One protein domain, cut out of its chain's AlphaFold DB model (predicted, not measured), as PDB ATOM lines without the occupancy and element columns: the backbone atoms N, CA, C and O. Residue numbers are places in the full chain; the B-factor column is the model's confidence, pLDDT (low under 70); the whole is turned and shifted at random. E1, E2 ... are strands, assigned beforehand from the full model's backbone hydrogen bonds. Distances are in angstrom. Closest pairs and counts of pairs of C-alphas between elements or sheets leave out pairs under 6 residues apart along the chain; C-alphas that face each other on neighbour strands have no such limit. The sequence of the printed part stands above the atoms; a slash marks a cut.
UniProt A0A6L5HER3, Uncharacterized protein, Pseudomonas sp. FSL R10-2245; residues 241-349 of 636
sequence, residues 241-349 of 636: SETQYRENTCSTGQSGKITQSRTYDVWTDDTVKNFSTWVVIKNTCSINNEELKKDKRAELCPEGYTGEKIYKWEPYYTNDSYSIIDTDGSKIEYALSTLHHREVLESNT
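AT A GLANCE: This is residues 241 to 349 of the 636 residues of an uncharacterized protein of Pseudomonas sp. FSL R10-2245 (UniProt A0A6L5HER3). The domain is a long, thin rod of two small antiparallel sheets set roughly end to end, E1, E2 and E3 in one part and E4, E5 and E6 in the other, with the long stretch 284 to 295 running from one to the other. The long bent hairpin of E5 and E6 makes much of the second part, and E6 comes near E3 where the two parts meet. The printed part has 109 residues, with no named helix and six named strands, E1 to E6 in order along the chain; the class is all strand, and each sheet is a meander, each strand the antiparallel neighbour of the one before. The whole is extended, with a radius of gyration of the C-alphas of 23.8 A and spans of 86 by 23 by 17 A.

IN THESE COORDINATES: E1, residues 241 to 249, begins with C-alpha 241 at (29.653, -19.135, -66.668) and is 26.9 A long. E2, residues 257 to 267, is 31.7 A long, and E3, residues 279 to 283, is 10.9 A. E4, residues 296 to 300, begins with C-alpha 296 at (5.114, -59.722, -32.423) and is 13.3 A long. E5, residues 308 to 325, is 47.9 A long and bends by 60 degrees at residue 319. E6, residues 331 to 348, is 46.9 A long, bends by 55 degrees at residue 334 and ends with C-alpha 348 at (11.496, -64.345, -21.963).

HOW THE PARTS SIT: E1 and E2 form an antiparallel hairpin at 155 degrees; C-alphas 243 and 263 face each other at 4.4 A, and N 244 and O 262 are within hydrogen-bond range at 2.8 A. E2, the inner strand, forms a hairpin with E3 too, at 148 degrees, with N 259 and O 282 at 2.8 A. Residues 265 to 266 of E2 also pair, antiparallel, with residues 272 to 273. E3 and E4 are apart, but E3 and E6 are near each other, with 7 pairs of C-alphas within 10 A. E4 and E5 form a hairpin at 126 degrees, with N 311 and O 297 at 2.8 A. E5, the inner strand of its sheet, and E6 form a hairpin at 176 degrees, with N 322 and O 334 at 2.8 A and N 344 and O 312 at 2.8 A. This sheet is strongly twisted; that of E1, E2 and E3 only just is, with C-alphas up to 4.2 A off its best plane.

THE WHOLE: The two C-alphas farthest apart, those of Thr 268 and Gly 304, are 87.0 A apart. The printed part has no cut. The links E2 to E3 and E3 to E4 are long, and E5 to E6 is tight. The mean pLDDT of the printed part is 75.7; 29 residues are under 70, among them 286 to 297 and 302 to 306.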
ATOM      1  N   SER A 241      29.841 -17.779 -67.202       88.62
ATOM      2  CA  SER A 241      29.653 -19.135 -66.668       88.62
ATOM      3  C   SER A 241      28.176 -19.318 -66.340       88.62
ATOM      4  O   SER A 241      27.613 -18.495 -65.619       88.62
ATOM      5  N   GLU A 242      27.559 -20.386 -66.828       90.94
ATOM      6  CA  GLU A 242      26.153 -20.714 -66.582       90.94
ATOM      7  C   GLU A 242      26.017 -22.008 -65.771       90.94
ATOM      8  O   GLU A 242      26.997 -22.710 -65.518       90.94
ATOM      9  N   THR A 243      24.799 -22.311 -65.312       89.75
ATOM     10  CA  THR A 243      24.484 -23.521 -64.539       89.75
ATOM     11  C   THR A 243      23.358 -24.299 -65.208       89.75
ATOM     12  O   THR A 243      22.234 -23.812 -65.305       89.75
ATOM     13  N   GLN A 244      23.649 -25.530 -65.626       90.69
ATOM     14  CA  GLN A 244      22.644 -26.477 -66.102       90.69
ATOM     15  C   GLN A 244      22.036 -27.225 -64.915       90.69
ATOM     16  O   GLN A 244      22.754 -27.600 -63.989       90.69
ATOM     17  N   TYR A 245      20.737 -27.517 -64.985       89.69
ATOM     18  CA  TYR A 245      20.025 -28.360 -64.024       89.69
ATOM     19  C   TYR A 245      19.426 -29.585 -64.721       89.69
ATOM     20  O   TYR A 245      19.039 -29.504 -65.888       89.69
ATOM     21  N   ARG A 246      19.311 -30.706 -64.004       86.31
ATOM     22  CA  ARG A 246      18.511 -31.872 -64.421       86.31
ATOM     23  C   ARG A 246      17.877 -32.576 -63.225       86.31
ATOM     24  O   ARG A 246      18.287 -32.370 -62.082       86.31
ATOM     25  N   GLU A 247      16.907 -33.438 -63.505       87.38
ATOM     26  CA  GLU A 247      16.295 -34.333 -62.524       87.38
ATOM     27  C   GLU A 247      16.475 -35.794 -62.952       87.38
ATOM     28  O   GLU A 247      16.050 -36.174 -64.042       87.38
ATOM     29  N   ASN A 248      17.039 -36.619 -62.071       81.50
ATOM     30  CA  ASN A 248      17.105 -38.069 -62.240       81.50
ATOM     31  C   ASN A 248      16.056 -38.741 -61.332       81.50
ATOM     32  O   ASN A 248      15.757 -38.257 -60.232       81.50
ATOM     33  N   THR A 249      15.503 -39.874 -61.768       81.44
ATOM     34  CA  THR A 249      14.635 -40.717 -60.929       81.44
ATOM     35  C   THR A 249      15.438 -41.409 -59.831       81.44
ATOM     36  O   THR A 249      16.616 -41.716 -60.007       81.44
ATOM     37  N   CYS A 250      14.787 -41.695 -58.705       78.75
ATOM     38  CA  CYS A 250      15.388 -42.463 -57.618       78.75
ATOM     39  C   CYS A 250      15.656 -43.929 -58.004       78.75
ATOM     40  O   CYS A 250      15.122 -44.437 -58.993       78.75
ATOM     41  N   SER A 251      16.451 -44.623 -57.184       75.31
ATOM     42  CA  SER A 251      16.694 -46.066 -57.328       75.31
ATOM     43  C   SER A 251      15.398 -46.883 -57.201       75.31
ATOM     44  O   SER A 251      14.452 -46.466 -56.534       75.31
ATOM     45  N   THR A 252      15.349 -48.078 -57.797       66.38
ATOM     46  CA  THR A 252      14.177 -48.970 -57.731       66.38
ATOM     47  C   THR A 252      13.729 -49.213 -56.283       66.38
ATOM     48  O   THR A 252      14.519 -49.648 -55.450       66.38
ATOM     49  N   GLY A 253      12.453 -48.937 -55.987       66.25
ATOM     50  CA  GLY A 253      11.887 -49.003 -54.631       66.25
ATOM     51  C   GLY A 253      11.888 -47.674 -53.856       66.25
ATOM     52  O   GLY A 253      11.403 -47.644 -52.728       66.25
ATOM     53  N   GLN A 254      12.388 -46.583 -54.443       74.81
ATOM     54  CA  GLN A 254      12.328 -45.228 -53.880       74.81
ATOM     55  C   GLN A 254      11.357 -44.327 -54.666       74.81
ATOM     56  O   GLN A 254      11.286 -44.383 -55.894       74.81
ATOM     57  N   SER A 255      10.657 -43.443 -53.957       74.12
ATOM     58  CA  SER A 255       9.781 -42.388 -54.480       74.12
ATOM     59  C   SER A 255      10.399 -41.006 -54.257       74.12
ATOM     60  O   SER A 255      10.823 -40.691 -53.146       74.12
ATOM     61  N   GLY A 256      10.444 -40.163 -55.292       81.75
ATOM     62  CA  GLY A 256      11.038 -38.820 -55.235       81.75
ATOM     63  C   GLY A 256      11.822 -38.475 -56.502       81.75
ATOM     64  O   GLY A 256      11.612 -39.090 -57.550       81.75
ATOM     65  N   LYS A 257      12.737 -37.505 -56.401       84.00
ATOM     66  CA  LYS A 257      13.683 -37.122 -57.463       84.00
ATOM     67  C   LYS A 257      15.043 -36.717 -56.888       84.00
ATOM     68  O   LYS A 257      15.133 -36.246 -55.752       84.00
ATOM     69  N   ILE A 258      16.088 -36.821 -57.708       83.75
ATOM     70  CA  ILE A 258      17.412 -36.244 -57.442       83.75
ATOM     71  C   ILE A 258      17.609 -35.062 -58.393       83.75
ATOM     72  O   ILE A 258      17.709 -35.261 -59.603       83.75
ATOM     73  N   THR A 259      17.669 -33.837 -57.869       86.38
ATOM     74  CA  THR A 259      18.020 -32.647 -58.657       86.38
ATOM     75  C   THR A 259      19.528 -32.443 -58.622       86.38
ATOM     76  O   THR A 259      20.144 -32.378 -57.552       86.38
ATOM     77  N   GLN A 260      20.122 -32.307 -59.802       86.31
ATOM     78  CA  GLN A 260      21.552 -32.095 -59.983       86.31
ATOM     79  C   GLN A 260      21.813 -30.786 -60.717       86.31
ATOM     80  O   GLN A 260      20.981 -30.343 -61.514       86.31
ATOM     81  N   SER A 261      22.986 -30.203 -60.487       88.88
ATOM     82  CA  SER A 261      23.511 -29.113 -61.304       88.88
ATOM     83  C   SER A 261      24.937 -29.382 -61.777       88.88
ATOM     84  O   SER A 261      25.652 -30.213 -61.214       88.88
ATOM     85  N   ARG A 262      25.340 -28.679 -62.835       87.38
ATOM     86  CA  ARG A 262      26.734 -28.527 -63.270       87.38
ATOM     87  C   ARG A 262      26.929 -27.140 -63.865       87.38
ATOM     88  O   ARG A 262      25.975 -26.576 -64.405       87.38
ATOM     89  N   THR A 263      28.140 -26.605 -63.813       89.88
ATOM     90  CA  THR A 263      28.477 -25.361 -64.517       89.88
ATOM     91  C   THR A 263      29.038 -25.638 -65.909       89.88
ATOM     92  O   THR A 263      29.493 -26.746 -66.197       89.88
ATOM     93  N   TYR A 264      28.978 -24.639 -66.786       90.69
ATOM     94  CA  TYR A 264      29.656 -24.629 -68.085       90.69
ATOM     95  C   TYR A 264      30.039 -23.204 -68.486       90.69
ATOM     96  O   TYR A 264      29.458 -22.229 -68.002       90.69
ATOM     97  N   ASP A 265      31.007 -23.093 -69.390       91.44
ATOM     98  CA  ASP A 265      31.469 -21.824 -69.938       91.44
ATOM     99  C   ASP A 265      30.776 -21.555 -71.274       91.44
ATOM    100  O   ASP A 265      30.868 -22.377 -72.192       91.44
ATOM    101  N   VAL A 266      30.131 -20.394 -71.391       88.56
ATOM    102  CA  VAL A 266      29.622 -19.852 -72.660       88.56
ATOM    103  C   VAL A 266      30.706 -18.977 -73.274       88.56
ATOM    104  O   VAL A 266      31.267 -18.112 -72.596       88.56
ATOM    105  N   TRP A 267      31.001 -19.189 -74.550       90.31
ATOM    106  CA  TRP A 267      32.025 -18.466 -75.301       90.31
ATOM    107  C   TRP A 267      31.390 -17.501 -76.308       90.31
ATOM    108  O   TRP A 267      30.215 -17.620 -76.639       90.31
ATOM    109  N   THR A 268      32.156 -16.522 -76.791       86.88
ATOM    110  CA  THR A 268      31.667 -15.509 -77.750       86.88
ATOM    111  C   THR A 268      31.292 -16.068 -79.126       86.88
ATOM    112  O   THR A 268      30.669 -15.364 -79.908       86.88
ATOM    113  N   ASP A 269      31.648 -17.318 -79.425       86.56
ATOM    114  CA  ASP A 269      31.255 -18.069 -80.627       86.56
ATOM    115  C   ASP A 269      29.964 -18.895 -80.423       86.56
ATOM    116  O   ASP A 269      29.742 -19.870 -81.139       86.56
ATOM    117  N   ASP A 270      29.161 -18.549 -79.408       83.88
ATOM    118  CA  ASP A 270      27.970 -19.264 -78.912       83.88
ATOM    119  C   ASP A 270      28.210 -20.732 -78.497       83.88
ATOM    120  O   ASP A 270      27.272 -21.472 -78.188       83.88
ATOM    121  N   THR A 271      29.466 -21.186 -78.433       85.25
ATOM    122  CA  THR A 271      29.770 -22.557 -78.011       85.25
ATOM    123  C   THR A 271      29.801 -22.702 -76.490       85.25
ATOM    124  O   THR A 271      30.250 -21.820 -75.752       85.25
ATOM    125  N   VAL A 272      29.376 -23.876 -76.018       88.75
ATOM    126  CA  VAL A 272      29.413 -24.267 -74.604       88.75
ATOM    127  C   VAL A 272      30.489 -25.325 -74.362       88.75
ATOM    128  O   VAL A 272      30.525 -26.364 -75.024       88.75
ATOM    129  N   LYS A 273      31.410 -25.039 -73.440       85.62
ATOM    130  CA  LYS A 273      32.613 -25.845 -73.152       85.62
ATOM    131  C   LYS A 273      32.834 -25.926 -71.630       85.62
ATOM    132  O   LYS A 273      32.087 -25.330 -70.858       85.62
ATOM    133  N   ASN A 274      33.860 -26.657 -71.188       86.19
ATOM    134  CA  ASN A 274      34.288 -26.732 -69.777       86.19
ATOM    135  C   ASN A 274      33.179 -27.146 -68.782       86.19
ATOM    136  O   ASN A 274      33.060 -26.579 -67.699       86.19
ATOM    137  N   PHE A 275      32.359 -28.139 -69.147       87.38
ATOM    138  CA  PHE A 275      31.335 -28.685 -68.253       87.38
ATOM    139  C   PHE A 275      31.954 -29.249 -66.965       87.38
ATOM    140  O   PHE A 275      32.842 -30.102 -67.030       87.38
ATOM    141  N   SER A 276      31.450 -28.833 -65.800       85.81
ATOM    142  CA  SER A 276      31.791 -29.485 -64.534       85.81
ATOM    143  C   SER A 276      31.181 -30.887 -64.454       85.81
ATOM    144  O   SER A 276      30.234 -31.228 -65.173       85.81
ATOM    145  N   THR A 277      31.672 -31.689 -63.510       81.62
ATOM    146  CA  THR A 277      30.938 -32.868 -63.042       81.62
ATOM    147  C   THR A 277      29.564 -32.462 -62.506       81.62
ATOM    148  O   THR A 277      29.378 -31.348 -62.003       81.62
ATOM    149  N   TRP A 278      28.589 -33.364 -62.625       81.31
ATOM    150  CA  TRP A 278      27.272 -33.188 -62.019       81.31
ATOM    151  C   TRP A 278      27.351 -33.367 -60.502       81.31
ATOM    152  O   TRP A 278      27.882 -34.365 -60.015       81.31
ATOM    153  N   VAL A 279      26.777 -32.424 -59.756       80.06
ATOM    154  CA  VAL A 279      26.672 -32.470 -58.292       80.06
ATOM    155  C   VAL A 279      25.209 -32.521 -57.858       80.06
ATOM    156  O   VAL A 279      24.344 -31.872 -58.448       80.06
ATOM    157  N   VAL A 280      24.909 -33.310 -56.824       82.25
ATOM    158  CA  VAL A 280      23.560 -33.405 -56.247       82.25
ATOM    159  C   VAL A 280      23.314 -32.193 -55.352       82.25
ATOM    160  O   VAL A 280      23.946 -32.058 -54.308       82.25
ATOM    161  N   ILE A 281      22.374 -31.331 -55.745       85.88
ATOM    162  CA  ILE A 281      21.998 -30.126 -54.982       85.88
ATOM    163  C   ILE A 281      20.710 -30.305 -54.172       85.88
ATOM    164  O   ILE A 281      20.469 -29.568 -53.219       85.88
ATOM    165  N   LYS A 282      19.870 -31.278 -54.539       83.44
ATOM    166  CA  LYS A 282      18.645 -31.620 -53.812       83.44
ATOM    167  C   LYS A 282      18.319 -33.091 -54.020       83.44
ATOM    168  O   LYS A 282      18.363 -33.591 -55.140       83.44
ATOM    169  N   ASN A 283      17.942 -33.770 -52.947       82.31
ATOM    170  CA  ASN A 283      17.484 -35.151 -52.986       82.31
ATOM    171  C   ASN A 283      16.149 -35.243 -52.239       82.31
ATOM    172  O   ASN A 283      16.064 -34.815 -51.090       82.31
ATOM    173  N   THR A 284      15.107 -35.747 -52.899       82.19
ATOM    174  CA  THR A 284      13.798 -36.030 -52.284       82.19
ATOM    175  C   THR A 284      13.444 -37.514 -52.327       82.19
ATOM    176  O   THR A 284      12.298 -37.877 -52.070       82.19
ATOM    177  N   CYS A 285      14.407 -38.383 -52.650       77.94
ATOM    178  CA  CYS A 285      14.211 -39.824 -52.629       77.94
ATOM    179  C   CYS A 285      13.887 -40.310 -51.215       77.94
ATOM    180  O   CYS A 285      14.616 -40.069 -50.257       77.94
ATOM    181  N   SER A 286      12.780 -41.028 -51.116       69.69
ATOM    182  CA  SER A 286      12.219 -41.609 -49.903       69.69
ATOM    183  C   SER A 286      11.873 -43.070 -50.181       69.69
ATOM    184  O   SER A 286      11.592 -43.426 -51.324       69.69
ATOM    185  N   ILE A 287      11.898 -43.931 -49.167       65.00
ATOM    186  CA  ILE A 287      11.333 -45.283 -49.270       65.00
ATOM    187  C   ILE A 287       9.965 -45.232 -48.595       65.00
ATOM    188  O   ILE A 287       9.867 -44.787 -47.450       65.00
ATOM    189  N   ASN A 288       8.913 -45.652 -49.302       59.66
ATOM    190  CA  ASN A 288       7.543 -45.546 -48.805       59.66
ATOM    191  C   ASN A 288       7.218 -46.665 -47.794       59.66
ATOM    192  O   ASN A 288       6.572 -47.658 -48.119       59.66
ATOM    193  N   ASN A 289       7.724 -46.514 -46.569       56.31
ATOM    194  CA  ASN A 289       7.648 -47.498 -45.484       56.31
ATOM    195  C   ASN A 289       6.384 -47.321 -44.609       56.31
ATOM    196  O   ASN A 289       6.494 -47.110 -43.401       56.31
ATOM    197  N   GLU A 290       5.184 -47.379 -45.198       49.69
ATOM    198  CA  GLU A 290       3.923 -47.260 -44.434       49.69
ATOM    199  C   GLU A 290       3.431 -48.571 -43.789       49.69
ATOM    200  O   GLU A 290       2.636 -48.530 -42.847       49.69
ATOM    201  N   GLU A 291       3.894 -49.738 -44.247       48.53
ATOM    202  CA  GLU A 291       3.437 -51.028 -43.713       48.53
ATOM    203  C   GLU A 291       4.179 -51.479 -42.435       48.53
ATOM    204  O   GLU A 291       5.313 -51.088 -42.163       48.53
ATOM    205  N   LEU A 292       3.533 -52.383 -41.680       47.00
ATOM    206  CA  LEU A 292       4.091 -53.189 -40.574       47.00
ATOM    207  C   LEU A 292       4.247 -52.536 -39.185       47.00
ATOM    208  O   LEU A 292       5.092 -52.926 -38.379       47.00
ATOM    209  N   LYS A 293       3.291 -51.688 -38.792       46.16
ATOM    210  CA  LYS A 293       2.943 -51.538 -37.364       46.16
ATOM    211  C   LYS A 293       2.029 -52.686 -36.898       46.16
ATOM    212  O   LYS A 293       0.815 -52.526 -37.019       46.16
ATOM    213  N   LYS A 294       2.586 -53.768 -36.311       50.09
ATOM    214  CA  LYS A 294       2.053 -54.483 -35.105       50.09
ATOM    215  C   LYS A 294       2.657 -55.859 -34.775       50.09
ATOM    216  O   LYS A 294       2.469 -56.301 -33.642       50.09
ATOM    217  N   ASP A 295       3.331 -56.545 -35.697       58.28
ATOM    218  CA  ASP A 295       3.622 -57.974 -35.499       58.28
ATOM    219  C   ASP A 295       4.662 -58.271 -34.405       58.28
ATOM    220  O   ASP A 295       5.809 -57.820 -34.446       58.28
ATOM    221  N   LYS A 296       4.252 -59.100 -33.437       67.81
ATOM    222  CA  LYS A 296       5.114 -59.722 -32.423       67.81
ATOM    223  C   LYS A 296       5.357 -61.188 -32.781       67.81
ATOM    224  O   LYS A 296       4.408 -61.902 -33.121       67.81
ATOM    225  N   ARG A 297       6.598 -61.673 -32.651       69.25
ATOM    226  CA  ARG A 297       6.915 -63.108 -32.776       69.25
ATOM    227  C   ARG A 297       6.907 -63.757 -31.396       69.25
ATOM    228  O   ARG A 297       7.666 -63.343 -30.529       69.25
ATOM    229  N   ALA A 298       6.103 -64.805 -31.233       70.38
ATOM    230  CA  ALA A 298       6.264 -65.775 -30.155       70.38
ATOM    231  C   ALA A 298       7.165 -66.926 -30.636       70.38
ATOM    232  O   ALA A 298       7.032 -67.386 -31.774       70.38
ATOM    233  N   GLU A 299       8.080 -67.370 -29.781       72.94
ATOM    234  CA  GLU A 299       9.026 -68.462 -30.021       72.94
ATOM    235  C   GLU A 299       8.988 -69.425 -28.829       72.94
ATOM    236  O   GLU A 299       9.168 -69.004 -27.682       72.94
ATOM    237  N   LEU A 300       8.757 -70.714 -29.094       71.38
ATOM    238  CA  LEU A 300       8.740 -71.742 -28.051       71.38
ATOM    239  C   LEU A 300      10.126 -71.912 -27.415       71.38
ATOM    240  O   LEU A 300      11.161 -71.808 -28.077       71.38
ATOM    241  N   CYS A 301      10.151 -72.202 -26.115       72.94
ATOM    242  CA  CYS A 301      11.394 -72.520 -25.422       72.94
ATOM    243  C   CYS A 301      12.000 -73.848 -25.923       72.94
ATOM    244  O   CYS A 301      11.256 -74.758 -26.295       72.94
ATOM    245  N   PRO A 302      13.341 -73.982 -25.929       63.69
ATOM    246  CA  PRO A 302      14.011 -75.212 -26.347       63.69
ATOM    247  C   PRO A 302      13.726 -76.374 -25.385       63.69
ATOM    248  O   PRO A 302      13.311 -76.172 -24.243       63.69
ATOM    249  N   GLU A 303      14.006 -77.596 -25.835       56.66
ATOM    250  CA  GLU A 303      13.762 -78.815 -25.061       56.66
ATOM    251  C   GLU A 303      14.395 -78.778 -23.658       56.66
ATOM    252  O   GLU A 303      15.510 -78.283 -23.443       56.66
ATOM    253  N   GLY A 304      13.627 -79.279 -22.688       57.75
ATOM    254  CA  GLY A 304      13.906 -79.178 -21.256       57.75
ATOM    255  C   GLY A 304      13.445 -77.877 -20.582       57.75
ATOM    256  O   GLY A 304      13.617 -77.748 -19.371       57.75
ATOM    257  N   TYR A 305      12.835 -76.936 -21.316       63.00
ATOM    258  CA  TYR A 305      12.278 -75.686 -20.780       63.00
ATOM    259  C   TYR A 305      10.781 -75.542 -21.094       63.00
ATOM    260  O   TYR A 305      10.278 -76.073 -22.082       63.00
ATOM    261  N   THR A 306      10.067 -74.787 -20.259       65.94
ATOM    262  CA  THR A 306       8.649 -74.429 -20.431       65.94
ATOM    263  C   THR A 306       8.462 -72.911 -20.485       65.94
ATOM    264  O   THR A 306       9.251 -72.173 -19.891       65.94
ATOM    265  N   GLY A 307       7.428 -72.451 -21.195       72.75
ATOM    266  CA  GLY A 307       7.148 -71.039 -21.488       72.75
ATOM    267  C   GLY A 307       7.391 -70.662 -22.955       72.75
ATOM    268  O   GLY A 307       7.501 -71.523 -23.831       72.75
ATOM    269  N   GLU A 308       7.503 -69.360 -23.206       75.06
ATOM    270  CA  GLU A 308       7.802 -68.755 -24.513       75.06
ATOM    271  C   GLU A 308       8.719 -67.520 -24.399       75.06
ATOM    272  O   GLU A 308       8.880 -66.924 -23.324       75.06
ATOM    273  N   LYS A 309       9.289 -67.097 -25.529       78.94
ATOM    274  CA  LYS A 309       9.894 -65.768 -25.712       78.94
ATOM    275  C   LYS A 309       9.019 -64.931 -26.636       78.94
ATOM    276  O   LYS A 309       8.550 -65.441 -27.653       78.94
ATOM    277  N   ILE A 310       8.880 -63.643 -26.335       78.25
ATOM    278  CA  ILE A 310       8.205 -62.677 -27.206       78.25
ATOM    279  C   ILE A 310       9.232 -61.676 -27.727       78.25
ATOM    280  O   ILE A 310       9.975 -61.060 -26.960       78.25
ATOM    281  N   TYR A 311       9.246 -61.498 -29.043       76.62
ATOM    282  CA  TYR A 311      10.067 -60.530 -29.757       76.62
ATOM    283  C   TYR A 311       9.185 -59.467 -30.416       76.62
ATOM    284  O   TYR A 311       8.137 -59.777 -30.995       76.62
ATOM    285  N   LYS A 312       9.638 -58.214 -30.358       75.31
ATOM    286  CA  LYS A 312       9.028 -57.057 -31.024       75.31
ATOM    287  C   LYS A 312      10.007 -56.456 -32.033       75.31
ATOM    288  O   LYS A 312      11.220 -56.541 -31.846       75.31
ATOM    289  N   TRP A 313       9.483 -55.789 -33.053       68.75
ATOM    290  CA  TRP A 313      10.292 -55.017 -33.994       68.75
ATOM    291  C   TRP A 313      10.315 -53.543 -33.587       68.75
ATOM    292  O   TRP A 313       9.265 -52.940 -33.367       68.75
ATOM    293  N   GLU A 314      11.509 -52.963 -33.467       68.06
ATOM    294  CA  GLU A 314      11.698 -51.538 -33.185       68.06
ATOM    295  C   GLU A 314      12.221 -50.794 -34.423       68.06
ATOM    296  O   GLU A 314      13.213 -51.239 -35.015       68.06
ATOM    297  N   PRO A 315      11.606 -49.659 -34.804       69.06
ATOM    298  CA  PRO A 315      12.116 -48.792 -35.860       69.06
ATOM    299  C   PRO A 315      13.385 -48.053 -35.412       69.06
ATOM    300  O   PRO A 315      13.462 -47.556 -34.287       69.06
ATOM    301  N   TYR A 316      14.365 -47.928 -36.304       66.94
ATOM    302  CA  TYR A 316      15.537 -47.065 -36.133       66.94
ATOM    303  C   TYR A 316      15.992 -46.501 -37.485       66.94
ATOM    304  O   TYR A 316      15.730 -47.099 -38.522       66.94
ATOM    305  N   TYR A 317      16.661 -45.348 -37.485       71.56
ATOM    306  CA  TYR A 317      17.135 -44.699 -38.712       71.56
ATOM    307  C   TYR A 317      18.658 -44.801 -38.837       71.56
ATOM    308  O   TYR A 317      19.369 -44.630 -37.844       71.56
ATOM    309  N   THR A 318      19.157 -45.028 -40.053       72.69
ATOM    310  CA  THR A 318      20.586 -44.936 -40.405       72.69
ATOM    311  C   THR A 318      20.777 -44.138 -41.687       72.69
ATOM    312  O   THR A 318      19.890 -44.085 -42.533       72.69
ATOM    313  N   ASN A 319      21.943 -43.507 -41.836       77.12
ATOM    314  CA  ASN A 319      22.321 -42.835 -43.076       77.12
ATOM    315  C   ASN A 319      22.958 -43.858 -44.024       77.12
ATOM    316  O   ASN A 319      24.165 -44.096 -43.963       77.12
ATOM    317  N   ASP A 320      22.140 -44.477 -44.869       74.81
ATOM    318  CA  ASP A 320      22.578 -45.516 -45.799       74.81
ATOM    319  C   ASP A 320      23.082 -44.897 -47.107       74.81
ATOM    320  O   ASP A 320      22.416 -44.044 -47.701       74.81
ATOM    321  N   SER A 321      24.244 -45.355 -47.578       78.25
ATOM    322  CA  SER A 321      24.808 -44.958 -48.873       78.25
ATOM    323  C   SER A 321      24.186 -45.754 -50.021       78.25
ATOM    324  O   SER A 321      24.329 -46.977 -50.100       78.25
ATOM    325  N   TYR A 322      23.558 -45.042 -50.948       78.44
ATOM    326  CA  TYR A 322      23.041 -45.538 -52.220       78.44
ATOM    327  C   TYR A 322      23.913 -45.039 -53.373       78.44
ATOM    328  O   TYR A 322      24.663 -44.072 -53.236       78.44
ATOM    329  N   SER A 323      23.785 -45.671 -54.540       77.88
ATOM    330  CA  SER A 323      24.385 -45.154 -55.767       77.88
ATOM    331  C   SER A 323      23.554 -45.482 -56.996       77.88
ATOM    332  O   SER A 323      23.141 -46.631 -57.154       77.88
ATOM    333  N   ILE A 324      23.402 -44.509 -57.892       74.94
ATOM    334  CA  ILE A 324      22.906 -44.728 -59.257       74.94
ATOM    335  C   ILE A 324      24.070 -44.719 -60.253       74.94
ATOM    336  O   ILE A 324      25.111 -44.111 -60.001       74.94
ATOM    337  N   ILE A 325      23.871 -45.389 -61.387       74.81
ATOM    338  CA  ILE A 325      24.660 -45.175 -62.604       74.81
ATOM    339  C   ILE A 325      23.904 -44.143 -63.443       74.81
ATOM    340  O   ILE A 325      22.692 -44.276 -63.627       74.81
ATOM    341  N   ASP A 326      24.592 -43.106 -63.904       69.06
ATOM    342  CA  ASP A 326      24.020 -42.059 -64.750       69.06
ATOM    343  C   ASP A 326      24.048 -42.424 -66.248       69.06
ATOM    344  O   ASP A 326      24.653 -43.419 -66.649       69.06
ATOM    345  N   THR A 327      23.406 -41.619 -67.102       70.69
ATOM    346  CA  THR A 327      23.357 -41.852 -68.558       70.69
ATOM    347  C   THR A 327      24.720 -41.796 -69.254       70.69
ATOM    348  O   THR A 327      24.840 -42.310 -70.363       70.69
ATOM    349  N   ASP A 328      25.741 -41.201 -68.632       73.50
ATOM    350  CA  ASP A 328      27.138 -41.224 -69.097       73.50
ATOM    351  C   ASP A 328      27.969 -42.397 -68.525       73.50
ATOM    352  O   ASP A 328      29.153 -42.533 -68.834       73.50
ATOM    353  N   GLY A 329      27.357 -43.263 -67.710       72.25
ATOM    354  CA  GLY A 329      28.010 -44.384 -67.033       72.25
ATOM    355  C   GLY A 329      28.694 -44.025 -65.708       72.25
ATOM    356  O   GLY A 329      29.212 -44.922 -65.039       72.25
ATOM    357  N   SER A 330      28.697 -42.754 -65.289       72.12
ATOM    358  CA  SER A 330      29.284 -42.345 -64.010       72.12
ATOM    359  C   SER A 330      28.482 -42.871 -62.812       72.12
ATOM    360  O   SER A 330      27.251 -42.938 -62.828       72.12
ATOM    361  N   LYS A 331      29.188 -43.265 -61.745       78.31
ATOM    362  CA  LYS A 331      28.574 -43.691 -60.480       78.31
ATOM    363  C   LYS A 331      28.372 -42.474 -59.580       78.31
ATOM    364  O   LYS A 331      29.347 -41.836 -59.188       78.31
ATOM    365  N   ILE A 332      27.126 -42.194 -59.207       73.19
ATOM    366  CA  ILE A 332      26.760 -41.069 -58.338       73.19
ATOM    367  C   ILE A 332      26.285 -41.624 -56.996       73.19
ATOM    368  O   ILE A 332      25.275 -42.327 -56.941       73.19
ATOM    369  N   GLU A 333      27.012 -41.315 -55.922       79.00
ATOM    370  CA  GLU A 333      26.708 -41.774 -54.561       79.00
ATOM    371  C   GLU A 333      25.914 -40.726 -53.769       79.00
ATOM    372  O   GLU A 333      26.143 -39.523 -53.899       79.00
ATOM    373  N   TYR A 334      24.968 -41.175 -52.942       74.62
ATOM    374  CA  TYR A 334      24.161 -40.314 -52.076       74.62
ATOM    375  C   TYR A 334      23.728 -41.047 -50.803       74.62
ATOM    376  O   TYR A 334      23.421 -42.235 -50.837       74.62
ATOM    377  N   ALA A 335      23.661 -40.332 -49.678       72.88
ATOM    378  CA  ALA A 335      23.116 -40.866 -48.431       72.88
ATOM    379  C   ALA A 335      21.613 -40.563 -48.308       72.88
ATOM    380  O   ALA A 335      21.170 -39.480 -48.697       72.88
ATOM    381  N   LEU A 336      20.842 -41.487 -47.728       71.12
ATOM    382  CA  LEU A 336      19.473 -41.241 -47.256       71.12
ATOM    383  C   LEU A 336      19.332 -41.667 -45.795       71.12
ATOM    384  O   LEU A 336      19.882 -42.689 -45.394       71.12
ATOM    385  N   SER A 337      18.541 -40.914 -45.026       71.06
ATOM    386  CA  SER A 337      18.043 -41.377 -43.727       71.06
ATOM    387  C   SER A 337      17.003 -42.471 -43.973       71.06
ATOM    388  O   SER A 337      15.864 -42.199 -44.358       71.06
ATOM    389  N   THR A 338      17.428 -43.717 -43.809       66.06
ATOM    390  CA  THR A 338      16.664 -44.922 -44.118       66.06
ATOM    391  C   THR A 338      16.088 -45.507 -42.839       66.06
ATOM    392  O   THR A 338      16.809 -45.747 -41.872       66.06
ATOM    393  N   LEU A 339      14.776 -45.755 -42.840       66.19
ATOM    394  CA  LEU A 339      14.099 -46.463 -41.758       66.19
ATOM    395  C   LEU A 339      14.370 -47.970 -41.863       66.19
ATOM    396  O   LEU A 339      13.938 -48.624 -42.813       66.19
ATOM    397  N   HIS A 340      15.028 -48.505 -40.842       67.50
ATOM    398  CA  HIS A 340      15.264 -49.924 -40.605       67.50
ATOM    399  C   HIS A 340      14.447 -50.431 -39.419       67.50
ATOM    400  O   HIS A 340      13.969 -49.663 -38.585       67.50
ATOM    401  N   HIS A 341      14.346 -51.754 -39.307       67.44
ATOM    402  CA  HIS A 341      13.728 -52.422 -38.167       67.44
ATOM    403  C   HIS A 341      14.705 -53.422 -37.553       67.44
ATOM    404  O   HIS A 341      15.335 -54.204 -38.266       67.44
ATOM    405  N   ARG A 342      14.842 -53.397 -36.225       68.50
ATOM    406  CA  ARG A 342      15.597 -54.396 -35.454       68.50
ATOM    407  C   ARG A 342      14.636 -55.266 -34.660       68.50
ATOM    408  O   ARG A 342      13.665 -54.756 -34.105       68.50
ATOM    409  N   GLU A 343      14.925 -56.556 -34.569       71.50
ATOM    410  CA  GLU A 343      14.227 -57.430 -33.632       71.50
ATOM    411  C   GLU A 343      14.810 -57.248 -32.227       71.50
ATOM    412  O   GLU A 343      16.029 -57.225 -32.045       71.50
ATOM    413  N   VAL A 344      13.937 -57.107 -31.231       77.75
ATOM    414  CA  VAL A 344      14.302 -56.905 -29.826       77.75
ATOM    415  C   VAL A 344      13.492 -57.864 -28.964       77.75
ATOM    416  O   VAL A 344      12.279 -57.997 -29.132       77.75
ATOM    417  N   LEU A 345      14.164 -58.536 -28.029       79.56
ATOM    418  CA  LEU A 345      13.515 -59.383 -27.032       79.56
ATOM    419  C   LEU A 345      12.653 -58.506 -26.110       79.56
ATOM    420  O   LEU A 345      13.172 -57.619 -25.435       79.56
ATOM    421  N   GLU A 346      11.345 -58.742 -26.095       82.12
ATOM    422  CA  GLU A 346      10.388 -58.025 -25.246       82.12
ATOM    423  C   GLU A 346      10.115 -58.793 -23.949       82.12
ATOM    424  O   GLU A 346      10.035 -58.193 -22.879       82.12
ATOM    425  N   SER A 347      10.016 -60.124 -24.024       81.88
ATOM    426  CA  SER A 347       9.920 -60.988 -22.848       81.88
ATOM    427  C   SER A 347      10.582 -62.346 -23.080       81.88
ATOM    428  O   SER A 347      10.679 -62.844 -24.202       81.88
ATOM    429  N   ASN A 348      11.030 -62.966 -21.992       85.31
ATOM    430  CA  ASN A 348      11.496 -64.345 -21.963       85.31
ATOM    431  C   ASN A 348      10.929 -65.004 -20.705       85.31
ATOM    432  O   ASN A 348      11.255 -64.591 -19.592       85.31
ATOM    433  N   THR A 349      10.073 -66.006 -20.882       82.25
ATOM    434  CA  THR A 349       9.440 -66.748 -19.782       82.25
ATOM    435  C   THR A 349       9.995 -68.164 -19.623       82.25
ATOM    436  O   THR A 349       9.507 -68.904 -18.770       82.25
TER     437      THR A 349